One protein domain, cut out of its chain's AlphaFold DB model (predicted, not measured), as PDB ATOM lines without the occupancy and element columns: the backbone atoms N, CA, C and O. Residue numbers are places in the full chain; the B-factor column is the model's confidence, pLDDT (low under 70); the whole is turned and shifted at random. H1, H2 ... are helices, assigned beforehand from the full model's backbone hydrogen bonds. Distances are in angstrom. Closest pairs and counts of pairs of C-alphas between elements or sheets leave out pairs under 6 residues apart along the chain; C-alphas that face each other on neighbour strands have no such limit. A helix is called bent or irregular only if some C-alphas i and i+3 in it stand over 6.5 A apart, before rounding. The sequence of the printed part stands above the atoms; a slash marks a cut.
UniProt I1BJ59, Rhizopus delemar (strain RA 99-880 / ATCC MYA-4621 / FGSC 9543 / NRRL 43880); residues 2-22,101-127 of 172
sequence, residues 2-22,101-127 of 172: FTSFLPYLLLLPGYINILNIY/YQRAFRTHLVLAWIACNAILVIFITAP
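What this domain is: This is residues 2 to 22 and 101 to 127 of the 172 residues of a protein of Rhizopus delemar (strain RA 99-880 / ATCC MYA-4621 / FGSC 9543 / NRRL 43880) (UniProt I1BJ59). Two long helices lie in one flat layer as a slanted T: H2 is the long bar, and H1 is the stem, which comes up to the side of H2 with its last residues near Val 110. The join is loose, and most of both helices stands free. The printed part has 48 residues with two named helices, H1 then H2 along the chain, and no named strand; the class is all helix. The whole is extended, with a radius of gyration of the C-alphas of 15.2 A, and the C-alphas span 47 by 36 by 6 A.

How they stand to each other: Start with the longest helix, H2, residues 101 to 125, and look from it to H1, residues 2 to 22. The two are close but not clearly touching, with 1 pair of C-alphas within 8 A: the closest, those of Ile 21 and Val 110, are 7.0 A apart. Their lines stand at a steep tilt of 52 degrees and run opposite ways, and the centres are 21.2 A apart. Residues 2 to 19 of H1 stand free, and so do residues 101 to 108 and 115 to 127, of which 115 to 125 belong to H2. In H2 every O i to N i+4 pair is within hydrogen-bond range; in H1 it is 13 of 17.

Where its parts are: Find C-alpha 101 at (370.758, 566.745, 376.524); from there H2 runs 35.7 A to C-alpha 125 at (384.093, 598.607, 385.409). H1 begins at C-alpha 2, (398.621, 583.470, 411.443), and its last C-alpha, 22, is 29.6 A away. It is irregular, with C-alphas 3 and 6 being 7.1 A apart, and it has a kink of 49 degrees near residue 11.

The domain as a whole: Look for the two C-alphas farthest apart at Phe 2 and Tyr 101, 47.7 A. Residues 23 to 100 are not printed, and C-alphas 22 and 101 are 18.6 A apart across this cut, which the link from H1 to H2 spans. The mean pLDDT of the printed part is 84.4, and residue 127 is under 70.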
ATOM      1  N   PHE A   2     397.647 582.665 412.207       73.44
ATOM      2  CA  PHE A   2     398.621 583.470 411.443       73.44
ATOM      3  C   PHE A   2     399.520 582.700 410.453       73.44
ATOM      4  O   PHE A   2     399.838 583.234 409.398       73.44
ATOM      5  N   THR A   3     399.873 581.441 410.731       82.25
ATOM      6  CA  THR A   3     400.708 580.611 409.838       82.25
ATOM      7  C   THR A   3     399.980 580.115 408.585       82.25
ATOM      8  O   THR A   3     400.614 579.873 407.564       82.25
ATOM      9  N   SER A   4     398.653 579.974 408.643       85.19
ATOM     10  CA  SER A   4     397.833 579.420 407.552       85.19
ATOM     11  C   SER A   4     396.887 580.448 406.928       85.19
ATOM     12  O   SER A   4     396.257 580.159 405.919       85.19
ATOM     13  N   PHE A   5     396.784 581.651 407.497       88.06
ATOM     14  CA  PHE A   5     395.849 582.685 407.051       88.06
ATOM     15  C   PHE A   5     396.239 583.302 405.704       88.06
ATOM     16  O   PHE A   5     395.414 583.393 404.802       88.06
ATOM     17  N   LEU A   6     397.510 583.678 405.545       85.69
ATOM     18  CA  LEU A   6     398.021 584.234 404.292       85.69
ATOM     19  C   LEU A   6     397.914 583.253 403.107       85.69
ATOM     20  O   LEU A   6     397.353 583.641 402.082       85.69
ATOM     21  N   PRO A   7     398.372 581.985 403.218       88.00
ATOM     22  CA  PRO A   7     398.197 581.025 402.129       88.00
ATOM     23  C   PRO A   7     396.718 580.711 401.867       88.00
ATOM     24  O   PRO A   7     396.342 580.524 400.715       88.00
ATOM     25  N   TYR A   8     395.862 580.721 402.895       88.81
ATOM     26  CA  TYR A   8     394.418 580.562 402.725       88.81
ATOM     27  C   TYR A   8     393.799 581.698 401.900       88.81
ATOM     28  O   TYR A   8     393.090 581.414 400.941       88.81
ATOM     29  N   LEU A   9     394.097 582.966 402.208       87.69
ATOM     30  CA  LEU A   9     393.576 584.112 401.450       87.69
ATOM     31  C   LEU A   9     394.022 584.103 399.983       87.69
ATOM     32  O   LEU A   9     393.235 584.445 399.105       87.69
ATOM     33  N   LEU A  10     395.264 583.691 399.716       87.19
ATOM     34  CA  LEU A  10     395.790 583.584 398.352       87.19
ATOM     35  C   LEU A  10     395.154 582.427 397.570       87.19
ATOM     36  O   LEU A  10     394.909 582.557 396.373       87.19
ATOM     37  N   LEU A  11     394.865 581.305 398.235       90.06
ATOM     38  CA  LEU A  11     394.240 580.135 397.611       90.06
ATOM     39  C   LEU A  11     392.717 580.262 397.472       90.06
ATOM     40  O   LEU A  11     392.139 579.627 396.592       90.06
ATOM     41  N   LEU A  12     392.063 581.074 398.305       88.75
ATOM     42  CA  LEU A  12     390.613 581.279 398.318       88.75
ATOM     43  C   LEU A  12     390.014 581.595 396.933       88.75
ATOM     44  O   LEU A  12     389.093 580.880 396.530       88.75
ATOM     45  N   PRO A  13     390.516 582.578 396.153       87.12
ATOM     46  CA  PRO A  13     389.983 582.833 394.816       87.12
ATOM     47  C   PRO A  13     390.178 581.634 393.878       87.12
ATOM     48  O   PRO A  13     389.294 581.335 393.078       87.12
ATOM     49  N   GLY A  14     391.292 580.905 393.995       87.31
ATOM     50  CA  GLY A  14     391.545 579.697 393.208       87.31
ATOM     51  C   GLY A  14     390.546 578.584 393.521       87.31
ATOM     52  O   GLY A  14     389.928 578.037 392.611       87.31
ATOM     53  N   TYR A  15     390.321 578.298 394.805       88.94
ATOM     54  CA  TYR A  15     389.356 577.287 395.236       88.94
ATOM     55  C   TYR A  15     387.929 577.624 394.811       88.94
ATOM     56  O   TYR A  15     387.238 576.745 394.304       88.94
ATOM     57  N   ILE A  16     387.496 578.881 394.956       87.69
ATOM     58  CA  ILE A  16     386.149 579.306 394.545       87.69
ATOM     59  C   ILE A  16     385.947 579.071 393.044       87.69
ATOM     60  O   ILE A  16     384.920 578.531 392.639       87.69
ATOM     61  N   ASN A  17     386.928 579.417 392.208       86.81
ATOM     62  CA  ASN A  17     386.819 579.216 390.764       86.81
ATOM     63  C   ASN A  17     386.863 577.728 390.380       86.81
ATOM     64  O   ASN A  17     385.993 577.256 389.650       86.81
ATOM     65  N   ILE A  18     387.836 576.969 390.895       87.50
ATOM     66  CA  ILE A  18     388.029 575.556 390.534       87.50
ATOM     67  C   ILE A  18     386.836 574.704 390.977       87.50
ATOM     68  O   ILE A  18     386.330 573.909 390.185       87.50
ATOM     69  N   LEU A  19     386.361 574.875 392.215       86.44
ATOM     70  CA  LEU A  19     385.253 574.080 392.747       86.44
ATOM     71  C   LEU A  19     383.939 574.372 392.016       86.44
ATOM     72  O   LEU A  19     383.218 573.434 391.686       86.44
ATOM     73  N   ASN A  20     383.653 575.640 391.700       86.38
ATOM     74  CA  ASN A  20     382.444 576.008 390.959       86.38
ATOM     75  C   ASN A  20     382.446 575.421 389.542       86.38
ATOM     76  O   ASN A  20     381.474 574.789 389.135       86.38
ATOM     77  N   ILE A  21     383.555 575.559 388.807       84.94
ATOM     78  CA  ILE A  21     383.679 575.000 387.453       84.94
ATOM     79  C   ILE A  21     383.567 573.471 387.497       84.94
ATOM     80  O   ILE A  21     382.844 572.880 386.696       84.94
ATOM     81  N   TYR A  22     384.228 572.822 388.459       85.94
ATOM     82  CA  TYR A  22     384.154 571.372 388.623       85.94
ATOM     83  C   TYR A  22     382.724 570.893 388.915       85.94
ATOM     84  O   TYR A  22     382.278 569.908 388.326       85.94
ATOM     85  N   TYR A 101     371.379 565.667 375.751       76.31
ATOM     86  CA  TYR A 101     370.758 566.745 376.524       76.31
ATOM     87  C   TYR A 101     371.579 567.091 377.776       76.31
ATOM     88  O   TYR A 101     371.810 568.263 378.073       76.31
ATOM     89  N   GLN A 102     372.083 566.083 378.494       74.50
ATOM     90  CA  GLN A 102     372.922 566.292 379.676       74.50
ATOM     91  C   GLN A 102     374.278 566.924 379.340       74.50
ATOM     92  O   GLN A 102     374.789 567.729 380.123       74.50
ATOM     93  N   ARG A 103     374.873 566.584 378.191       76.00
ATOM     94  CA  ARG A 103     376.107 567.220 377.705       76.00
ATOM     95  C   ARG A 103     375.865 568.688 377.371       76.00
ATOM     96  O   ARG A 103     376.598 569.538 377.872       76.00
ATOM     97  N   ALA A 104     374.808 568.988 376.614       80.38
ATOM     98  CA  ALA A 104     374.435 570.359 376.277       80.38
ATOM     99  C   ALA A 104     374.145 571.193 377.534       80.38
ATOM    100  O   ALA A 104     374.636 572.313 377.664       80.38
ATOM    101  N   PHE A 105     373.423 570.628 378.506       84.25
ATOM    102  CA  PHE A 105     373.100 571.301 379.763       84.25
ATOM    103  C   PHE A 105     374.348 571.765 380.526       84.25
ATOM    104  O   PHE A 105     374.414 572.924 380.933       84.25
ATOM    105  N   ARG A 106     375.370 570.908 380.671       85.06
ATOM    106  CA  ARG A 106     376.633 571.280 381.342       85.06
ATOM    107  C   ARG A 106     377.327 572.439 380.636       85.06
ATOM    108  O   ARG A 106     377.793 573.369 381.288       85.06
ATOM    109  N   THR A 107     377.379 572.403 379.305       85.25
ATOM    110  CA  THR A 107     378.003 573.466 378.513       85.25
ATOM    111  C   THR A 107     377.237 574.778 378.648       85.25
ATOM    112  O   THR A 107     377.855 575.815 378.884       85.25
ATOM    113  N   HIS A 108     375.904 574.750 378.569       88.56
ATOM    114  CA  HIS A 108     375.074 575.942 378.752       88.56
ATOM    115  C   HIS A 108     375.183 576.516 380.165       88.56
ATOM    116  O   HIS A 108     375.229 577.733 380.311       88.56
ATOM    117  N   LEU A 109     375.282 575.665 381.188       87.94
ATOM    118  CA  LEU A 109     375.447 576.086 382.578       87.94
ATOM    119  C   LEU A 109     376.772 576.828 382.791       87.94
ATOM    120  O   LEU A 109     376.779 577.929 383.340       87.94
ATOM    121  N   VAL A 110     377.886 576.264 382.309       87.69
ATOM    122  CA  VAL A 110     379.203 576.918 382.395       87.69
ATOM    123  C   VAL A 110     379.221 578.210 381.575       87.69
ATOM    124  O   VAL A 110     379.734 579.224 382.043       87.69
ATOM    125  N   LEU A 111     378.622 578.213 380.382       88.69
ATOM    126  CA  LEU A 111     378.553 579.397 379.523       88.69
ATOM    127  C   LEU A 111     377.726 580.516 380.169       88.69
ATOM    128  O   LEU A 111     378.180 581.657 380.208       88.69
ATOM    129  N   ALA A 112     376.562 580.192 380.737       90.31
ATOM    130  CA  ALA A 112     375.743 581.135 381.491       90.31
ATOM    131  C   ALA A 112     376.500 581.683 382.708       90.31
ATOM    132  O   ALA A 112     376.478 582.886 382.948       90.31
ATOM    133  N   TRP A 113     377.234 580.833 383.434       87.69
ATOM    134  CA  TRP A 113     378.053 581.271 384.563       87.69
ATOM    135  C   TRP A 113     379.147 582.261 384.138       87.69
ATOM    136  O   TRP A 113     379.276 583.326 384.746       87.69
ATOM    137  N   ILE A 114     379.902 581.966 383.074       89.06
ATOM    138  CA  ILE A 114     380.921 582.887 382.542       89.06
ATOM    139  C   ILE A 114     380.263 584.189 382.066       89.06
ATOM    140  O   ILE A 114     380.768 585.267 382.370       89.06
ATOM    141  N   ALA A 115     379.119 584.113 381.378       90.69
ATOM    142  CA  ALA A 115     378.381 585.285 380.911       90.69
ATOM    143  C   ALA A 115     377.906 586.176 382.073       90.69
ATOM    144  O   ALA A 115     378.096 587.388 382.024       90.69
ATOM    145  N   CYS A 116     377.366 585.595 383.149       89.12
ATOM    146  CA  CYS A 116     376.993 586.335 384.356       89.12
ATOM    147  C   CYS A 116     378.201 587.032 384.999       89.12
ATOM    148  O   CYS A 116     378.099 588.200 385.371       89.12
ATOM    149  N   ASN A 117     379.355 586.359 385.087       88.25
ATOM    150  CA  ASN A 117     380.584 586.973 385.603       88.25
ATOM    151  C   ASN A 117     381.092 588.097 384.686       88.25
ATOM    152  O   ASN A 117     381.523 589.136 385.177       88.25
ATOM    153  N   ALA A 118     380.999 587.934 383.366       87.50
ATOM    154  CA  ALA A 118     381.376 588.970 382.410       87.50
ATOM    155  C   ALA A 118     380.479 590.213 382.529       87.50
ATOM    156  O   ALA A 118     380.987 591.330 382.588       87.50
ATOM    157  N   ILE A 119     379.158 590.029 382.635       86.88
ATOM    158  CA  ILE A 119     378.198 591.120 382.872       86.88
ATOM    159  C   ILE A 119     378.523 591.844 384.182       86.88
ATOM    160  O   ILE A 119     378.528 593.072 384.223       86.88
ATOM    161  N   LEU A 120     378.840 591.094 385.239       82.56
ATOM    162  CA  LEU A 120     379.231 591.657 386.528       82.56
ATOM    163  C   LEU A 120     380.497 592.515 386.403       82.56
ATOM    164  O   LEU A 120     380.516 593.638 386.901       82.56
ATOM    165  N   VAL A 121     381.530 592.036 385.702       84.06
ATOM    166  CA  VAL A 121     382.758 592.814 385.459       84.06
ATOM    167  C   VAL A 121     382.453 594.094 384.686       84.06
ATOM    168  O   VAL A 121     382.958 595.152 385.056       84.06
ATOM    169  N   ILE A 122     381.599 594.032 383.661       82.50
ATOM    170  CA  ILE A 122     381.179 595.216 382.899       82.50
ATOM    171  C   ILE A 122     380.481 596.221 383.817       82.50
ATOM    172  O   ILE A 122     380.813 597.401 383.786       82.50
ATOM    173  N   PHE A 123     379.564 595.761 384.669       76.88
ATOM    174  CA  PHE A 123     378.830 596.624 385.593       76.88
ATOM    175  C   PHE A 123     379.744 597.300 386.625       76.88
ATOM    176  O   PHE A 123     379.562 598.472 386.935       76.88
ATOM    177  N   ILE A 124     380.750 596.582 387.134       74.88
ATOM    178  CA  ILE A 124     381.728 597.128 388.087       74.88
ATOM    179  C   ILE A 124     382.719 598.086 387.409       74.88
ATOM    180  O   ILE A 124     383.173 599.037 388.041       74.88
ATOM    181  N   THR A 125     383.069 597.839 386.145       76.62
ATOM    182  CA  THR A 125     384.093 598.607 385.409       76.62
ATOM    183  C   THR A 125     383.511 599.801 384.641       76.62
ATOM    184  O   THR A 125     384.265 600.626 384.129       76.62
ATOM    185  N   ALA A 126     382.183 599.907 384.533       71.81
ATOM    186  CA  ALA A 126     381.524 601.019 383.858       71.81
ATOM    187  C   ALA A 126     381.853 602.365 384.547       71.81
ATOM    188  O   ALA A 126     381.724 602.460 385.772       71.81
ATOM    189  N   PRO A 127     382.279 603.405 383.800       65.69
ATOM    190  CA  PRO A 127     382.567 604.713 384.378       65.69
ATOM    191  C   PRO A 127     381.285 605.483 384.736       65.69
ATOM    192  O   PRO A 127     380.291 605.406 384.018       65.69
TER     193      PRO A 127